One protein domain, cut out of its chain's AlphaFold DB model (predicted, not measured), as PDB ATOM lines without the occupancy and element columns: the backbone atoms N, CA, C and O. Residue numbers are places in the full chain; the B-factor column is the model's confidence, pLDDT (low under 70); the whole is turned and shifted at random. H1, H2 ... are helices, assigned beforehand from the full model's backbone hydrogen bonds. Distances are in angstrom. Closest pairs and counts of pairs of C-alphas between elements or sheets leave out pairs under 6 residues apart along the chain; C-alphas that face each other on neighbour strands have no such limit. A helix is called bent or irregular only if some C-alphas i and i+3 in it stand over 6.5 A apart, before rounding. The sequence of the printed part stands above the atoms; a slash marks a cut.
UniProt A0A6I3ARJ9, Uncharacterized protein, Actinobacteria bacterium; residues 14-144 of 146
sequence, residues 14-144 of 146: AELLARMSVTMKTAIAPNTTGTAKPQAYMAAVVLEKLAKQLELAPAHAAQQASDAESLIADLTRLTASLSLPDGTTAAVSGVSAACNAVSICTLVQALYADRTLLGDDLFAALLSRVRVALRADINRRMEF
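This is residues 14 to 144 of the 146 residues of an uncharacterized protein of Actinobacteria bacterium (UniProt A0A6I3ARJ9). The long bent helix H2 is the spine of a rod: at one end H1 folds back along its first arm H2a as a helical hairpin, and at the other end its second arm H2b joins H3, H4 and H6 in a four-helix bundle. H5 is a short turn between H4 and H6. The 131 printed residues hold six named helices, H1 to H6 in chain order, and no named strand; the class is all helix. The whole is extended, with a radius of gyration of the C-alphas of 22.5 A and spans of 71 by 25 by 20 A.

H1, residues 14 to 31, begins at C-alpha 14 (59.682, 34.014, -9.361), measures 25.2 A and has a kink of 35 degrees near residue 25; it is irregular, but only just, with C-alphas 26 and 29 6.7 A apart. H2, residues 36 to 79, was assigned as one helix by its hydrogen bonds but is bent: C-alphas 55 and 58 are 7.2 A apart. Its arms are H2a, residues 36 to 55, 28.4 A, and H2b, residues 58 to 79, 31.6 A, at a steep tilt of 48 degrees. H3 is residues 86 to 98, H4 residues 101 to 113 and H5 residues 115 to 118. H6, residues 120 to 142, measures 31.8 A and ends at C-alpha 142 (42.942, 40.224, -3.005).

H1 touches H2a, the closest C-alphas being those of Ala 14 and Ala 51 at 4.2 A, at a shallow tilt of 13 degrees, opposite ways. The bundle of H2b, H3, H4 and H6 is up and down, each running against the one before it. H2b and H3, a hairpin, only just touch, with 3 pairs of C-alphas within 8 A; the closest are those of Ile 72 and Ser 96, 5.6 A. H3 and H4, also a hairpin, touch at Ala 91 and Leu 107, their closest C-alphas, 4.8 A. H6 touches H4 with residues 123 to 130 alone; the closest C-alphas are those of Leu 111 and Phe 123, 6.5 A apart. H6 touches H2b at a shallow tilt of 1 degrees, opposite ways, closest at the C-alphas of Asp 67 and Ala 133, 6.4 A. H5 is close to but not clearly touching H6, and H1 and H6 are apart. Each O i to N i+4 pair is within hydrogen-bond range in H2a, H2b, H3, H4 and H6, and 10 of 14 are in H1; H5 is too short for such a pair.

The C-alphas farthest apart, those of Asn 31 and Ser 83, are 70.8 A apart. The printed part has no cut and no long link. Residue 144 alone has a pLDDT under 70.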
ATOM      1  N   ALA A  14      60.347  34.377 -10.615       93.88
ATOM      2  CA  ALA A  14      59.682  34.014  -9.361       93.88
ATOM      3  C   ALA A  14      60.587  33.164  -8.448       93.88
ATOM      4  O   ALA A  14      60.744  33.464  -7.265       93.88
ATOM      5  N   GLU A  15      61.251  32.151  -9.011       93.75
ATOM      6  CA  GLU A  15      62.161  31.267  -8.278       93.75
ATOM      7  C   GLU A  15      63.406  32.022  -7.784       93.75
ATOM      8  O   GLU A  15      63.846  31.833  -6.646       93.75
ATOM      9  N   LEU A  16      63.946  32.933  -8.599       95.69
ATOM     10  CA  LEU A  16      65.060  33.788  -8.193       95.69
ATOM     11  C   LEU A  16      64.685  34.665  -6.990       95.69
ATOM     12  O   LEU A  16      65.420  34.694  -6.001       95.69
ATOM     13  N   LEU A  17      63.536  35.346  -7.043       96.50
ATOM     14  CA  LEU A  17      63.069  36.203  -5.950       96.50
ATOM     15  C   LEU A  17      62.789  35.403  -4.669       96.50
ATOM     16  O   LEU A  17      63.176  35.839  -3.581       96.50
ATOM     17  N   ALA A  18      62.203  34.207  -4.783       95.31
ATOM     18  CA  ALA A  18      61.985  33.312  -3.646       95.31
ATOM     19  C   ALA A  18      63.315  32.904  -2.984       95.31
ATOM     20  O   ALA A  18      63.474  33.008  -1.764       95.31
ATOM     21  N   ARG A  19      64.321  32.528  -3.783       96.38
ATOM     22  CA  ARG A  19      65.668  32.200  -3.284       96.38
ATOM     23  C   ARG A  19      66.366  33.394  -2.632       96.38
ATOM     24  O   ARG A  19      67.037  33.227  -1.607       96.38
ATOM     25  N   MET A  20      66.201  34.597  -3.185       96.56
ATOM     26  CA  MET A  20      66.726  35.827  -2.584       96.56
ATOM     27  C   MET A  20      66.055  36.127  -1.239       96.56
ATOM     28  O   MET A  20      66.753  36.467  -0.286       96.56
ATOM     29  N   SER A  21      64.734  35.941  -1.126       96.88
ATOM     30  CA  SER A  21      64.009  36.085   0.144       96.88
ATOM     31  C   SER A  21      64.556  35.140   1.220       96.88
ATOM     32  O   SER A  21      64.870  35.579   2.328       96.88
ATOM     33  N   VAL A  22      64.754  33.859   0.884       97.06
ATOM     34  CA  VAL A  22      65.342  32.876   1.808       97.06
ATOM     35  C   VAL A  22      66.742  33.309   2.236       97.06
ATOM     36  O   VAL A  22      67.011  33.379   3.431       97.06
ATOM     37  N   THR A  23      67.604  33.681   1.286       96.75
ATOM     38  CA  THR A  23      68.967  34.167   1.574       96.75
ATOM     39  C   THR A  23      68.953  35.386   2.499       96.75
ATOM     40  O   THR A  23      69.734  35.458   3.451       96.75
ATOM     41  N   MET A  24      68.038  36.334   2.273       94.88
ATOM     42  CA  MET A  24      67.882  37.499   3.143       94.88
ATOM     43  C   MET A  24      67.523  37.092   4.578       94.88
ATOM     44  O   MET A  24      68.123  37.618   5.512       94.88
ATOM     45  N   LYS A  25      66.606  36.132   4.766       95.62
ATOM     46  CA  LYS A  25      66.168  35.664   6.096       95.62
ATOM     47  C   LYS A  25      67.222  34.827   6.820       95.62
ATOM     48  O   LYS A  25      67.356  34.956   8.033       95.62
ATOM     49  N   THR A  26      67.941  33.959   6.108       96.00
ATOM     50  CA  THR A  26      68.802  32.936   6.727       96.00
ATOM     51  C   THR A  26      70.273  33.323   6.788       96.00
ATOM     52  O   THR A  26      70.960  32.905   7.715       96.00
ATOM     53  N   ALA A  27      70.761  34.130   5.842       96.00
ATOM     54  CA  ALA A  27      72.179  34.472   5.740       96.00
ATOM     55  C   ALA A  27      72.470  35.953   6.008       96.00
ATOM     56  O   ALA A  27      73.522  36.273   6.553       96.00
ATOM     57  N   ILE A  28      71.565  36.868   5.648       93.75
ATOM     58  CA  ILE A  28      71.837  38.311   5.755       93.75
ATOM     59  C   ILE A  28      71.290  38.876   7.064       93.75
ATOM     60  O   ILE A  28      72.055  39.374   7.886       93.75
ATOM     61  N   ALA A  29      69.982  38.765   7.303       95.19
ATOM     62  CA  ALA A  29      69.333  39.369   8.462       95.19
ATOM     63  C   ALA A  29      69.948  38.949   9.819       95.19
ATOM     64  O   ALA A  29      70.134  39.829  10.664       95.19
ATOM     65  N   PRO A  30      70.339  37.676  10.057       96.19
ATOM     66  CA  PRO A  30      70.989  37.276  11.310       96.19
ATOM     67  C   PRO A  30      72.349  37.947  11.546       96.19
ATOM     68  O   PRO A  30      72.715  38.174  12.695       96.19
ATOM     69  N   ASN A  31      73.052  38.307  10.469       96.38
ATOM     70  CA  ASN A  31      74.396  38.889  10.492       96.38
ATOM     71  C   ASN A  31      74.391  40.429  10.426       96.38
ATOM     72  O   ASN A  31      75.440  41.050  10.283       96.38
ATOM     73  N   THR A  32      73.217  41.057  10.532       94.62
ATOM     74  CA  THR A  32      73.056  42.520  10.552       94.62
ATOM     75  C   THR A  32      72.572  43.002  11.917       94.62
ATOM     76  O   THR A  32      71.945  42.261  12.678       94.62
ATOM     77  N   THR A  33      72.853  44.262  12.245       94.06
ATOM     78  CA  THR A  33      72.521  44.872  13.540       94.06
ATOM     79  C   THR A  33      71.800  46.208  13.362       94.06
ATOM     80  O   THR A  33      71.701  46.745  12.256       94.06
ATOM     81  N   GLY A  34      71.238  46.733  14.455       94.62
ATOM     82  CA  GLY A  34      70.520  48.006  14.446       94.62
ATOM     83  C   GLY A  34      69.327  47.999  13.487       94.62
ATOM     84  O   GLY A  34      68.563  47.037  13.430       94.62
ATOM     85  N   THR A  35      69.174  49.075  12.721       94.56
ATOM     86  CA  THR A  35      68.070  49.267  11.766       94.56
ATOM     87  C   THR A  35      68.178  48.392  10.514       94.56
ATOM     88  O   THR A  35      67.159  48.124   9.880       94.56
ATOM     89  N   ALA A  36      69.368  47.881  10.182       94.50
ATOM     90  CA  ALA A  36      69.574  47.040   9.001       94.50
ATOM     91  C   ALA A  36      68.894  45.666   9.130       94.50
ATOM     92  O   ALA A  36      68.396  45.117   8.149       94.50
ATOM     93  N   LYS A  37      68.806  45.130  10.353       93.94
ATOM     94  CA  LYS A  37      68.159  43.839  10.624       93.94
ATOM     95  C   LYS A  37      66.666  43.817  10.274       93.94
ATOM     96  O   LYS A  37      66.270  42.972   9.471       93.94
ATOM     97  N   PRO A  38      65.814  44.710  10.816       95.56
ATOM     98  CA  PRO A  38      64.410  44.758  10.418       95.56
ATOM     99  C   PRO A  38      64.235  45.103   8.931       95.56
ATOM    100  O   PRO A  38      63.350  44.541   8.293       95.56
ATOM    101  N   GLN A  39      65.104  45.938   8.344       95.69
ATOM    102  CA  GLN A  39      65.072  46.231   6.905       95.69
ATOM    103  C   GLN A  39      65.328  44.986   6.043       95.69
ATOM    104  O   GLN A  39      64.613  44.774   5.066       95.69
ATOM    105  N   ALA A  40      66.282  44.127   6.418       95.69
ATOM    106  CA  ALA A  40      66.551  42.873   5.714       95.69
ATOM    107  C   ALA A  40      65.355  41.904   5.777       95.69
ATOM    108  O   ALA A  40      65.005  41.288   4.771       95.69
ATOM    109  N   TYR A  41      64.678  41.813   6.927       96.94
ATOM    110  CA  TYR A  41      63.444  41.028   7.037       96.94
ATOM    111  C   TYR A  41      62.299  41.618   6.203       96.94
ATOM    112  O   TYR A  41      61.612  40.869   5.511       96.94
ATOM    113  N   MET A  42      62.107  42.943   6.207       96.62
ATOM    114  CA  MET A  42      61.094  43.597   5.368       96.62
ATOM    115  C   MET A  42      61.364  43.382   3.876       96.62
ATOM    116  O   MET A  42      60.449  43.024   3.137       96.62
ATOM    117  N   ALA A  43      62.615  43.537   3.439       96.56
ATOM    118  CA  ALA A  43      63.017  43.267   2.063       96.56
ATOM    119  C   ALA A  43      62.731  41.810   1.672       96.56
ATOM    120  O   ALA A  43      62.173  41.561   0.606       96.56
ATOM    121  N   ALA A  44      63.020  40.849   2.555       96.50
ATOM    122  CA  ALA A  44      62.701  39.446   2.310       96.50
ATOM    123  C   ALA A  44      61.195  39.199   2.121       96.50
ATOM    124  O   ALA A  44      60.809  38.448   1.226       96.50
ATOM    125  N   VAL A  45      60.344  39.840   2.928       95.88
ATOM    126  CA  VAL A  45      58.880  39.749   2.787       95.88
ATOM    127  C   VAL A  45      58.415  40.358   1.463       95.88
ATOM    128  O   VAL A  45      57.569  39.777   0.788       95.88
ATOM    129  N   VAL A  46      58.980  41.496   1.049       95.81
ATOM    130  CA  VAL A  46      58.668  42.105  -0.255       95.81
ATOM    131  C   VAL A  46      59.056  41.168  -1.402       95.81
ATOM    132  O   VAL A  46      58.242  40.930  -2.291       95.81
ATOM    133  N   LEU A  47      60.259  40.586  -1.364       96.38
ATOM    134  CA  LEU A  47      60.732  39.636  -2.378       96.38
ATOM    135  C   LEU A  47      59.845  38.387  -2.461       96.38
ATOM    136  O   LEU A  47      59.520  37.939  -3.555       96.38
ATOM    137  N   GLU A  48      59.418  37.856  -1.317       94.50
ATOM    138  CA  GLU A  48      58.502  36.713  -1.242       94.50
ATOM    139  C   GLU A  48      57.130  37.036  -1.845       94.50
ATOM    140  O   GLU A  48      56.601  36.258  -2.640       94.50
ATOM    141  N   LYS A  49      56.578  38.218  -1.540       93.19
ATOM    142  CA  LYS A  49      55.314  38.672  -2.133       93.19
ATOM    143  C   LYS A  49      55.419  38.844  -3.647       93.19
ATOM    144  O   LYS A  49      54.531  38.392  -4.367       93.19
ATOM    145  N   LEU A  50      56.501  39.449  -4.137       94.38
ATOM    146  CA  LEU A  50      56.739  39.613  -5.575       94.38
ATOM    147  C   LEU A  50      56.934  38.265  -6.283       94.38
ATOM    148  O   LEU A  50      56.407  38.076  -7.376       94.38
ATOM    149  N   ALA A  51      57.635  37.314  -5.660       93.69
ATOM    150  CA  ALA A  51      57.786  35.962  -6.194       93.69
ATOM    151  C   ALA A  51      56.419  35.295  -6.414       93.69
ATOM    152  O   ALA A  51      56.128  34.840  -7.518       93.69
ATOM    153  N   LYS A  52      55.554  35.330  -5.392       91.69
ATOM    154  CA  LYS A  52      54.196  34.774  -5.459       91.69
ATOM    155  C   LYS A  52      53.323  35.475  -6.508       91.69
ATOM    156  O   LYS A  52      52.561  34.821  -7.212       91.69
ATOM    157  N   GLN A  53      53.448  36.797  -6.649       91.25
ATOM    158  CA  GLN A  53      52.753  37.551  -7.700       91.25
ATOM    159  C   GLN A  53      53.157  37.091  -9.102       91.25
ATOM    160  O   GLN A  53      52.293  36.870  -9.946       91.25
ATOM    161  N   LEU A  54      54.458  36.912  -9.345       93.31
ATOM    162  CA  LEU A  54      54.961  36.442 -10.636       93.31
ATOM    163  C   LEU A  54      54.563  34.992 -10.926       93.31
ATOM    164  O   LEU A  54      54.278  34.663 -12.074       93.31
ATOM    165  N   GLU A  55      54.528  34.139  -9.903       92.38
ATOM    166  CA  GLU A  55      54.100  32.744 -10.026       92.38
ATOM    167  C   GLU A  55      52.621  32.626 -10.427       92.38
ATOM    168  O   GLU A  55      52.278  31.839 -11.307       92.38
ATOM    169  N   LEU A  56      51.748  33.439  -9.826       90.81
ATOM    170  CA  LEU A  56      50.303  33.398 -10.075       90.81
ATOM    171  C   LEU A  56      49.867  34.186 -11.318       90.81
ATOM    172  O   LEU A  56      48.785  33.932 -11.850       90.81
ATOM    173  N   ALA A  57      50.691  35.121 -11.806       90.69
ATOM    174  CA  ALA A  57      50.344  36.003 -12.921       90.69
ATOM    175  C   ALA A  57      49.831  35.271 -14.181       90.69
ATOM    176  O   ALA A  57      48.822  35.717 -14.730       90.69
ATOM    177  N   PRO A  58      50.426  34.148 -14.643       91.31
ATOM    178  CA  PRO A  58      49.920  33.435 -15.817       91.31
ATOM    179  C   PRO A  58      48.522  32.845 -15.599       91.31
ATOM    180  O   PRO A  58      47.663  32.960 -16.472       91.31
ATOM    181  N   ALA A  59      48.275  32.248 -14.429       89.94
ATOM    182  CA  ALA A  59      46.976  31.672 -14.088       89.94
ATOM    183  C   ALA A  59      45.902  32.762 -13.970       89.94
ATOM    184  O   ALA A  59      44.802  32.619 -14.503       89.94
ATOM    185  N   HIS A  60      46.238  33.886 -13.334       90.88
ATOM    186  CA  HIS A  60      45.348  35.042 -13.241       90.88
ATOM    187  C   HIS A  60      45.049  35.655 -14.610       90.88
ATOM    188  O   HIS A  60      43.895  35.977 -14.872       90.88
ATOM    189  N   ALA A  61      46.044  35.765 -15.496       89.81
ATOM    190  CA  ALA A  61      45.852  36.269 -16.855       89.81
ATOM    191  C   ALA A  61      44.945  35.349 -17.688       89.81
ATOM    192  O   ALA A  61      44.030  35.834 -18.354       89.81
ATOM    193  N   ALA A  62      45.148  34.029 -17.613       90.69
ATOM    194  CA  ALA A  62      44.294  33.054 -18.290       90.69
ATOM    195  C   ALA A  62      42.844  33.123 -17.784       90.69
ATOM    196  O   ALA A  62      41.905  33.159 -18.578       90.69
ATOM    197  N   GLN A  63      42.657  33.218 -16.466       90.62
ATOM    198  CA  GLN A  63      41.323  33.351 -15.889       90.62
ATOM    199  C   GLN A  63      40.672  34.695 -16.247       90.62
ATOM    200  O   GLN A  63      39.483  34.740 -16.541       90.62
ATOM    201  N   GLN A  64      41.436  35.790 -16.269       90.94
ATOM    202  CA  GLN A  64      40.930  37.096 -16.688       90.94
ATOM    203  C   GLN A  64      40.457  37.080 -18.148       90.94
ATOM    204  O   GLN A  64      39.418  37.666 -18.447       90.94
ATOM    205  N   ALA A  65      41.174  36.390 -19.039       91.69
ATOM    206  CA  ALA A  65      40.736  36.193 -20.419       91.69
ATOM    207  C   ALA A  65      39.427  35.385 -20.486       91.69
ATOM    208  O   ALA A  65      38.474  35.822 -21.127       91.69
ATOM    209  N   SER A  66      39.333  34.275 -19.744       93.06
ATOM    210  CA  SER A  66      38.112  33.456 -19.676       93.06
ATOM    211  C   SER A  66      36.899  34.229 -19.140       93.06
ATOM    212  O   SER A  66      35.779  34.053 -19.629       93.06
ATOM    213  N   ASP A  67      37.097  35.087 -18.142       92.88
ATOM    214  CA  ASP A  67      36.031  35.916 -17.579       92.88
ATOM    215  C   ASP A  67      35.584  37.001 -18.567       92.88
ATOM    216  O   ASP A  67      34.388  37.275 -18.681       92.88
ATOM    217  N   ALA A  68      36.531  37.606 -19.294       93.31
ATOM    218  CA  ALA A  68      36.240  38.579 -20.343       93.31
ATOM    219  C   ALA A  68      35.417  37.944 -21.473       93.31
ATOM    220  O   ALA A  68      34.376  38.479 -21.848       93.31
ATOM    221  N   GLU A  69      35.826  36.769 -21.956       95.38
ATOM    222  CA  GLU A  69      35.075  35.997 -22.952       95.38
ATOM    223  C   GLU A  69      33.658  35.669 -22.462       95.38
ATOM    224  O   GLU A  69      32.684  35.858 -23.196       95.38
ATOM    225  N   SER A  70      33.525  35.252 -21.199       95.12
ATOM    226  CA  SER A  70      32.228  34.952 -20.580       95.12
ATOM    227  C   SER A  70      31.327  36.186 -20.504       95.12
ATOM    228  O   SER A  70      30.146  36.110 -20.848       95.12
ATOM    229  N   LEU A  71      31.878  37.339 -20.105       96.12
ATOM    230  CA  LEU A  71      31.145  38.604 -20.064       96.12
ATOM    231  C   LEU A  71      30.683  39.021 -21.464       96.12
ATOM    232  O   LEU A  71      29.515  39.359 -21.635       96.12
ATOM    233  N   ILE A  72      31.563  38.973 -22.467       96.38
ATOM    234  CA  ILE A  72      31.230  39.332 -23.854       96.38
ATOM    235  C   ILE A  72      30.137  38.410 -24.404       96.38
ATOM    236  O   ILE A  72      29.186  38.884 -25.030       96.38
ATOM    237  N   ALA A  73      30.236  37.104 -24.147       95.75
ATOM    238  CA  ALA A  73      29.232  36.136 -24.572       95.75
ATOM    239  C   ALA A  73      27.872  36.392 -23.905       95.75
ATOM    240  O   ALA A  73      26.836  36.337 -24.570       95.75
ATOM    241  N   ASP A  74      27.863  36.705 -22.607       95.81
ATOM    242  CA  ASP A  74      26.645  37.030 -21.868       95.81
ATOM    243  C   ASP A  74      26.011  38.341 -22.346       95.81
ATOM    244  O   ASP A  74      24.799  38.376 -22.562       95.81
ATOM    245  N   LEU A  75      26.810  39.391 -22.562       95.25
ATOM    246  CA  LEU A  75      26.332  40.658 -23.118       95.25
ATOM    247  C   LEU A  75      25.735  40.438 -24.508       95.25
ATOM    248  O   LEU A  75      24.581  40.782 -24.728       95.25
ATOM    249  N   THR A  76      26.467  39.768 -25.399       94.12
ATOM    250  CA  THR A  76      25.996  39.460 -26.757       94.12
ATOM    251  C   THR A  76      24.671  38.702 -26.728       94.12
ATOM    252  O   THR A  76      23.744  39.050 -27.454       94.12
ATOM    253  N   ARG A  77      24.542  37.691 -25.861       94.19
ATOM    254  CA  ARG A  77      23.309  36.903 -25.731       94.19
ATOM    255  C   ARG A  77      22.134  37.743 -25.240       94.19
ATOM    256  O   ARG A  77      21.030  37.585 -25.749       94.19
ATOM    257  N   LEU A  78      22.362  38.614 -24.257       93.75
ATOM    258  CA  LEU A  78      21.320  39.475 -23.697       93.75
ATOM    259  C   LEU A  78      20.860  40.551 -24.683       93.75
ATOM    260  O   LEU A  78      19.726  41.000 -24.582       93.75
ATOM    261  N   THR A  79      21.710  40.953 -25.628       92.88
ATOM    262  CA  THR A  79      21.434  42.078 -26.530       92.88
ATOM    263  C   THR A  79      21.119  41.663 -27.968       92.88
ATOM    264  O   THR A  79      20.683  42.503 -28.747       92.88
ATOM    265  N   ALA A  80      21.300  40.388 -28.336       88.81
ATOM    266  CA  ALA A  80      21.200  39.894 -29.716       88.81
ATOM    267  C   ALA A  80      19.862  40.184 -30.421       88.81
ATOM    268  O   ALA A  80      19.828  40.299 -31.644       88.81
ATOM    269  N   SER A  81      18.763  40.282 -29.673       82.50
ATOM    270  CA  SER A  81      17.410  40.469 -30.213       82.50
ATOM    271  C   SER A  81      16.740  41.759 -29.741       82.50
ATOM    272  O   SER A  81      15.519  41.879 -29.830       82.50
ATOM    273  N   LEU A  82      17.509  42.702 -29.191       85.44
ATOM    274  CA  LEU A  82      16.982  43.925 -28.592       85.44
ATOM    275  C   LEU A  82      17.455  45.155 -29.360       85.44
ATOM    276  O   LEU A  82      18.627  45.278 -29.705       85.44
ATOM    277  N   SER A  83      16.538  46.100 -29.567       86.94
ATOM    278  CA  SER A  83      16.906  47.449 -29.985       86.94
ATOM    279  C   SER A  83      17.381  48.208 -28.753       86.94
ATOM    280  O   SER A  83      16.573  48.686 -27.959       86.94
ATOM    281  N   LEU A  84      18.694  48.269 -28.568       89.88
ATOM    282  CA  LEU A  84      19.306  49.040 -27.496       89.88
ATOM    283  C   LEU A  84      19.405  50.524 -27.880       89.88
ATOM    284  O   LEU A  84      19.571  50.838 -29.059       89.88
ATOM    285  N   PRO A  85      19.383  51.440 -26.901       93.62
ATOM    286  CA  PRO A  85      19.771  52.828 -27.128       93.62
ATOM    287  C   PRO A  85      21.203  52.929 -27.673       93.62
ATOM    288  O   PRO A  85      22.064  52.108 -27.339       93.62
ATOM    289  N   ASP A  86      21.473  53.944 -28.496       91.94
ATOM    290  CA  ASP A  86      22.762  54.105 -29.187       91.94
ATOM    291  C   ASP A  86      23.951  54.146 -28.215       91.94
ATOM    292  O   ASP A  86      24.987  53.525 -28.467       91.94
ATOM    293  N   GLY A  87      23.785  54.820 -27.069       92.44
ATOM    294  CA  GLY A  87      24.804  54.909 -26.019       92.44
ATOM    295  C   GLY A  87      25.174  53.539 -25.455       92.44
ATOM    296  O   GLY A  87      26.349  53.164 -25.432       92.44
ATOM    297  N   THR A  88      24.171  52.751 -25.066       94.19
ATOM    298  CA  THR A  88      24.369  51.376 -24.589       94.19
ATOM    299  C   THR A  88      24.928  50.458 -25.683       94.19
ATOM    300  O   THR A  88      25.840  49.680 -25.411       94.19
ATOM    301  N   THR A  89      24.467  50.578 -26.932       95.19
ATOM    302  CA  THR A  89      24.975  49.792 -28.076       95.19
ATOM    303  C   THR A  89      26.464  50.032 -28.321       95.19
ATOM    304  O   THR A  89      27.248  49.082 -28.451       95.19
ATOM    305  N   ALA A  90      26.876  51.302 -28.346       94.88
ATOM    306  CA  ALA A  90      28.273  51.681 -28.514       94.88
ATOM    307  C   ALA A  90      29.129  51.168 -27.348       94.88
ATOM    308  O   ALA A  90      30.225  50.645 -27.562       94.88
ATOM    309  N   ALA A  91      28.615  51.251 -26.120       96.06
ATOM    310  CA  ALA A  91      29.343  50.804 -24.941       96.06
ATOM    311  C   ALA A  91      29.502  49.273 -24.876       96.06
ATOM    312  O   ALA A  91      30.594  48.792 -24.570       96.06
ATOM    313  N   VAL A  92      28.466  48.502 -25.231       95.44
ATOM    314  CA  VAL A  92      28.556  47.034 -25.369       95.44
ATOM    315  C   VAL A  92      29.584  46.660 -26.437       95.44
ATOM    316  O   VAL A  92      30.444  45.817 -26.191       95.44
ATOM    317  N   SER A  93      29.570  47.343 -27.585       94.62
ATOM    318  CA  SER A  93      30.558  47.125 -28.652       94.62
ATOM    319  C   SER A  93      31.989  47.437 -28.190       94.62
ATOM    320  O   SER A  93      32.920  46.699 -28.508       94.62
ATOM    321  N   GLY A  94      32.167  48.490 -27.386       95.25
ATOM    322  CA  GLY A  94      33.456  48.836 -26.782       95.25
ATOM    323  C   GLY A  94      33.973  47.767 -25.814       95.25
ATOM    324  O   GLY A  94      35.169  47.469 -25.812       95.25
ATOM    325  N   VAL A  95      33.086  47.146 -25.028       95.69
ATOM    326  CA  VAL A  95      33.451  46.004 -24.173       95.69
ATOM    327  C   VAL A  95      33.849  44.800 -25.020       95.69
ATOM    328  O   VAL A  95      34.897  44.218 -24.756       95.69
ATOM    329  N   SER A  96      33.105  44.475 -26.078       94.56
ATOM    330  CA  SER A  96      33.463  43.382 -26.993       94.56
ATOM    331  C   SER A  96      34.813  43.588 -27.686       94.56
ATOM    332  O   SER A  96      35.514  42.618 -27.956       94.56
ATOM    333  N   ALA A  97      35.197  44.836 -27.965       93.75
ATOM    334  CA  ALA A  97      36.450  45.147 -28.647       93.75
ATOM    335  C   ALA A  97      37.687  45.081 -27.735       93.75
ATOM    336  O   ALA A  97      38.762  44.709 -28.201       93.75
ATOM    337  N   ALA A  98      37.566  45.479 -26.464       92.88
ATOM    338  CA  ALA A  98      38.735  45.662 -25.597       92.88
ATOM    339  C   ALA A  98      38.621  45.042 -24.199       92.88
ATOM    340  O   ALA A  98      39.649  44.747 -23.593       92.88
ATOM    341  N   CYS A  99      37.404  44.901 -23.665       93.12
ATOM    342  CA  CYS A  99      37.087  44.376 -22.332       93.12
ATOM    343  C   CYS A  99      38.055  44.818 -21.213       93.12
ATOM    344  O   CYS A  99      38.470  44.040 -20.351       93.12
ATOM    345  N   ASN A 100      38.429  46.096 -21.226       92.12
ATOM    346  CA  ASN A 100      39.309  46.717 -20.240       92.12
ATOM    347  C   ASN A 100      38.522  47.626 -19.281       92.12
ATOM    348  O   ASN A 100      37.341  47.911 -19.492       92.12
ATOM    349  N   ALA A 101      39.191  48.126 -18.238       91.12
ATOM    350  CA  ALA A 101      38.565  48.963 -17.212       91.12
ATOM    351  C   ALA A 101      37.831  50.188 -17.787       91.12
ATOM    352  O   ALA A 101      36.747  50.519 -17.317       91.12
ATOM    353  N   VAL A 102      38.381  50.827 -18.826       94.62
ATOM    354  CA  VAL A 102      37.746  51.983 -19.477       94.62
ATOM    355  C   VAL A 102      36.441  51.560 -20.141       94.62
ATOM    356  O   VAL A 102      35.401  52.136 -19.840       94.62
ATOM    357  N   SER A 103      36.469  50.510 -20.965       96.00
ATOM    358  CA  SER A 103      35.270  50.010 -21.652       96.00
ATOM    359  C   SER A 103      34.171  49.565 -20.679       96.00
ATOM    360  O   SER A 103      33.000  49.868 -20.895       96.00
ATOM    361  N   ILE A 104      34.539  48.926 -19.560       95.00
ATOM    362  CA  ILE A 104      33.587  48.504 -18.526       95.00
ATOM    363  C   ILE A 104      32.981  49.722 -17.819       95.00
ATOM    364  O   ILE A 104      31.767  49.773 -17.622       95.00
ATOM    365  N   CYS A 105      33.789  50.726 -17.464       96.00
ATOM    366  CA  CYS A 105      33.288  51.969 -16.875       96.00
ATOM    367  C   CYS A 105      32.328  52.700 -17.819       96.00
ATOM    368  O   CYS A 105      31.266  53.142 -17.381       96.00
ATOM    369  N   THR A 106      32.666  52.788 -19.108       97.12
ATOM    370  CA  THR A 106      31.793  53.375 -20.131       97.12
ATOM    371  C   THR A 106      30.475  52.612 -20.242       97.12
ATOM    372  O   THR A 106      29.422  53.243 -20.279       97.12
ATOM    373  N   LEU A 107      30.502  51.273 -20.210       97.19
ATOM    374  CA  LEU A 107      29.283  50.463 -20.181       97.19
ATOM    375  C   LEU A 107      28.428  50.766 -18.954       97.19
ATOM    376  O   LEU A 107      27.241  51.032 -19.101       97.19
ATOM    377  N   VAL A 108      29.009  50.783 -17.754       97.06
ATOM    378  CA  VAL A 108      28.250  51.098 -16.533       97.06
ATOM    379  C   VAL A 108      27.605  52.482 -16.631       97.06
ATOM    380  O   VAL A 108      26.427  52.622 -16.315       97.06
ATOM    381  N   GLN A 109      28.337  53.492 -17.106       97.81
ATOM    382  CA  GLN A 109      27.793  54.841 -17.295       97.81
ATOM    383  C   GLN A 109      26.629  54.857 -18.295       97.81
ATOM    384  O   GLN A 109      25.590  55.437 -17.987       97.81
ATOM    385  N   ALA A 110      26.770  54.182 -19.440       97.06
ATOM    386  CA  ALA A 110      25.714  54.081 -20.446       97.06
ATOM    387  C   ALA A 110      24.462  53.381 -19.895       97.06
ATOM    388  O   ALA A 110      23.362  53.902 -20.043       97.06
ATOM    389  N   LEU A 111      24.623  52.274 -19.157       96.81
ATOM    390  CA  LEU A 111      23.501  51.570 -18.525       96.81
ATOM    391  C   LEU A 111      22.715  52.477 -17.571       96.81
ATOM    392  O   LEU A 111      21.490  52.403 -17.522       96.81
ATOM    393  N   TYR A 112      23.402  53.319 -16.794       97.56
ATOM    394  CA  TYR A 112      22.736  54.259 -15.889       97.56
ATOM    395  C   TYR A 112      22.082  55.432 -16.626       97.56
ATOM    396  O   TYR A 112      21.003  55.856 -16.213       97.56
ATOM    397  N   ALA A 113      22.700  55.936 -17.695       96.81
ATOM    398  CA  ALA A 113      22.136  57.005 -18.518       96.81
ATOM    399  C   ALA A 113      20.863  56.549 -19.253       96.81
ATOM    400  O   ALA A 113      19.867  57.269 -19.272       96.81
ATOM    401  N   ASP A 114      20.875  55.321 -19.770       95.94
ATOM    402  CA  ASP A 114      19.799  54.748 -20.579       95.94
ATOM    403  C   ASP A 114      18.801  53.911 -19.760       95.94
ATOM    404  O   ASP A 114      17.936  53.239 -20.323       95.94
ATOM    405  N   ARG A 115      18.887  53.931 -18.422       95.12
ATOM    406  CA  ARG A 115      18.128  53.028 -17.539       95.12
ATOM    407  C   ARG A 115      16.624  53.012 -17.828       95.12
ATOM    408  O   ARG A 115      16.013  51.948 -17.829       95.12
ATOM    409  N   THR A 116      16.025  54.181 -18.047       93.56
ATOM    410  CA  THR A 116      14.586  54.306 -18.321       93.56
ATOM    411  C   THR A 116      14.190  53.665 -19.648       93.56
ATOM    412  O   THR A 116      13.115  53.083 -19.737       93.56
ATOM    413  N   LEU A 117      15.059  53.746 -20.657       93.25
ATOM    414  CA  LEU A 117      14.841  53.176 -21.987       93.25
ATOM    415  C   LEU A 117      15.085  51.664 -22.011       93.25
ATOM    416  O   LEU A 117      14.402  50.946 -22.733       93.25
ATOM    417  N   LEU A 118      16.041  51.180 -21.216       92.69
ATOM    418  CA  LEU A 118      16.333  49.752 -21.080       92.69
ATOM    419  C   LEU A 118      15.225  49.005 -20.326       92.69
ATOM    420  O   LEU A 118      14.990  47.827 -20.586       92.69
ATOM    421  N   GLY A 119      14.554  49.681 -19.392       94.56
ATOM    422  CA  GLY A 119      13.647  49.043 -18.443       94.56
ATOM    423  C   GLY A 119      14.402  48.314 -17.328       94.56
ATOM    424  O   GLY A 119      15.565  47.924 -17.475       94.56
ATOM    425  N   ASP A 120      13.742  48.141 -16.180       94.12
ATOM    426  CA  ASP A 120      14.400  47.643 -14.967       94.12
ATOM    427  C   ASP A 120      14.945  46.212 -15.121       94.12
ATOM    428  O   ASP A 120      16.047  45.938 -14.644       94.12
ATOM    429  N   ASP A 121      14.240  45.327 -15.831       94.44
ATOM    430  CA  ASP A 121      14.649  43.925 -15.996       94.44
ATOM    431  C   ASP A 121      15.947  43.789 -16.805       94.44
ATOM    432  O   ASP A 121      16.896  43.128 -16.373       94.44
ATOM    433  N   LEU A 122      16.021  44.451 -17.965       93.69
ATOM    434  CA  LEU A 122      17.202  44.407 -18.827       93.69
ATOM    435  C   LEU A 122      18.381  45.140 -18.185       93.69
ATOM    436  O   LEU A 122      19.505  44.631 -18.196       93.69
ATOM    437  N   PHE A 123      18.128  46.304 -17.582       95.94
ATOM    438  CA  PHE A 123      19.138  47.039 -16.828       95.94
ATOM    439  C   PHE A 123      19.732  46.172 -15.709       95.94
ATOM    440  O   PHE A 123      20.955  46.051 -15.600       95.94
ATOM    441  N   ALA A 124      18.885  45.526 -14.902       96.00
ATOM    442  CA  ALA A 124      19.327  44.654 -13.820       96.00
ATOM    443  C   ALA A 124      20.100  43.436 -14.345       96.00
ATOM    444  O   ALA A 124      21.134  43.081 -13.771       96.00
ATOM    445  N   ALA A 125      19.648  42.828 -15.445       95.44
ATOM    446  CA  ALA A 125      20.328  41.699 -16.073       95.44
ATOM    447  C   ALA A 125      21.741  42.074 -16.547       95.44
ATOM    448  O   ALA A 125      22.705  41.404 -16.174       95.44
ATOM    449  N   LEU A 126      21.883  43.170 -17.301       95.12
ATOM    450  CA  LEU A 126      23.173  43.646 -17.812       95.12
ATOM    451  C   LEU A 126      24.114  44.042 -16.669       95.12
ATOM    452  O   LEU A 126      25.263  43.594 -16.611       95.12
ATOM    453  N   LEU A 127      23.619  44.825 -15.707       96.06
ATOM    454  CA  LEU A 127      24.423  45.283 -14.576       96.06
ATOM    455  C   LEU A 127      24.871  44.126 -13.673       96.06
ATOM    456  O   LEU A 127      25.983  44.151 -13.143       96.06
ATOM    457  N   SER A 128      24.036  43.097 -13.507       96.38
ATOM    458  CA  SER A 128      24.393  41.888 -12.759       96.38
ATOM    459  C   SER A 128      25.598  41.174 -13.383       96.38
ATOM    460  O   SER A 128      26.549  40.848 -12.671       96.38
ATOM    461  N   ARG A 129      25.629  41.023 -14.716       95.44
ATOM    462  CA  ARG A 129      26.764  40.397 -15.425       95.44
ATOM    463  C   ARG A 129      28.061  41.171 -15.243       95.44
ATOM    464  O   ARG A 129      29.083  40.581 -14.896       95.44
ATOM    465  N   VAL A 130      28.000  42.495 -15.373       94.38
ATOM    466  CA  VAL A 130      29.163  43.362 -15.138       94.38
ATOM    467  C   VAL A 130      29.665  43.238 -13.694       94.38
ATOM    468  O   VAL A 130      30.867  43.111 -13.463       94.38
ATOM    469  N   ARG A 131      28.765  43.216 -12.702       95.00
ATOM    470  CA  ARG A 131      29.139  43.076 -11.283       95.00
ATOM    471  C   ARG A 131      29.809  41.743 -10.971       95.00
ATOM    472  O   ARG A 131      30.764  41.731 -10.197       95.00
ATOM    473  N   VAL A 132      29.330  40.644 -11.551       93.69
ATOM    474  CA  VAL A 132      29.948  39.320 -11.378       93.69
ATOM    475  C   VAL A 132      31.387  39.333 -11.898       93.69
ATOM    476  O   VAL A 132      32.294  38.946 -11.159       93.69
ATOM    477  N   ALA A 133      31.612  39.862 -13.104       91.19
ATOM    478  CA  ALA A 133      32.950  39.972 -13.685       91.19
ATOM    479  C   ALA A 133      33.889  40.851 -12.831       91.19
ATOM    480  O   ALA A 133      35.014  40.455 -12.525       91.19
ATOM    481  N   LEU A 134      33.409  42.009 -12.360       91.81
ATOM    482  CA  LEU A 134      34.186  42.891 -11.480       91.81
ATOM    483  C   LEU A 134      34.511  42.241 -10.130       91.81
ATOM    484  O   LEU A 134      35.607  42.418  -9.600       91.81
ATOM    485  N   ARG A 135      33.576  41.476  -9.553       92.44
ATOM    486  CA  ARG A 135      33.808  40.783  -8.281       92.44
ATOM    487  C   ARG A 135      34.871  39.697  -8.423       92.44
ATOM    488  O   ARG A 135      35.698  39.569  -7.524       92.44
ATOM    489  N   ALA A 136      34.865  38.957  -9.530       88.69
ATOM    490  CA  ALA A 136      35.894  37.966  -9.830       88.69
ATOM    491  C   ALA A 136      37.286  38.613  -9.958       88.69
ATOM    492  O   ALA A 136      38.240  38.129  -9.347       88.69
ATOM    493  N   ASP A 137      37.392  39.753 -10.652       87.69
ATOM    494  CA  ASP A 137      38.642  40.523 -10.752       87.69
ATOM    495  C   ASP A 137      39.144  41.009  -9.381       87.69
ATOM    496  O   ASP A 137      40.309  40.810  -9.033       87.69
ATOM    497  N   ILE A 138      38.261  41.580  -8.555       88.06
ATOM    498  CA  ILE A 138      38.621  42.038  -7.203       88.06
ATOM    499  C   ILE A 138      39.111  40.874  -6.337       88.06
ATOM    500  O   ILE A 138      40.136  41.008  -5.670       88.06
ATOM    501  N   ASN A 139      38.408  39.738  -6.342       88.00
ATOM    502  CA  ASN A 139      38.790  38.577  -5.538       88.00
ATOM    503  C   ASN A 139      40.206  38.093  -5.886       88.00
ATOM    504  O   ASN A 139      40.994  37.860  -4.973       88.00
ATOM    505  N   ARG A 140      40.561  38.039  -7.177       84.88
ATOM    506  CA  ARG A 140      41.920  37.678  -7.612       84.88
ATOM    507  C   ARG A 140      42.975  38.651  -7.102       84.88
ATOM    508  O   ARG A 140      43.998  38.234  -6.573       84.88
ATOM    509  N   ARG A 141      42.721  39.959  -7.204       81.00
ATOM    510  CA  ARG A 141      43.664  40.977  -6.702       81.00
ATOM    511  C   ARG A 141      43.879  40.868  -5.191       81.00
ATOM    512  O   ARG A 141      44.980  41.136  -4.715       81.00
ATOM    513  N   MET A 142      42.856  40.442  -4.450       83.88
ATOM    514  CA  MET A 142      42.942  40.224  -3.005       83.88
ATOM    515  C   MET A 142      43.800  39.008  -2.619       83.88
ATOM    516  O   MET A 142      44.340  39.005  -1.514       83.88
ATOM    517  N   GLU A 143      44.014  38.025  -3.505       80.56
ATOM    518  CA  GLU A 143      44.896  36.868  -3.242       80.56
ATOM    519  C   GLU A 143      46.361  37.271  -2.997       80.56
ATOM    520  O   GLU A 143      47.124  36.525  -2.381       80.56
ATOM    521  N   PHE A 144      46.751  38.471  -3.439       67.81
ATOM    522  CA  PHE A 144      48.078  39.046  -3.209       67.81
ATOM    523  C   PHE A 144      48.187  39.887  -1.930       67.81
ATOM    524  O   PHE A 144      49.295  40.241  -1.515       67.81
TER     525      PHE A 144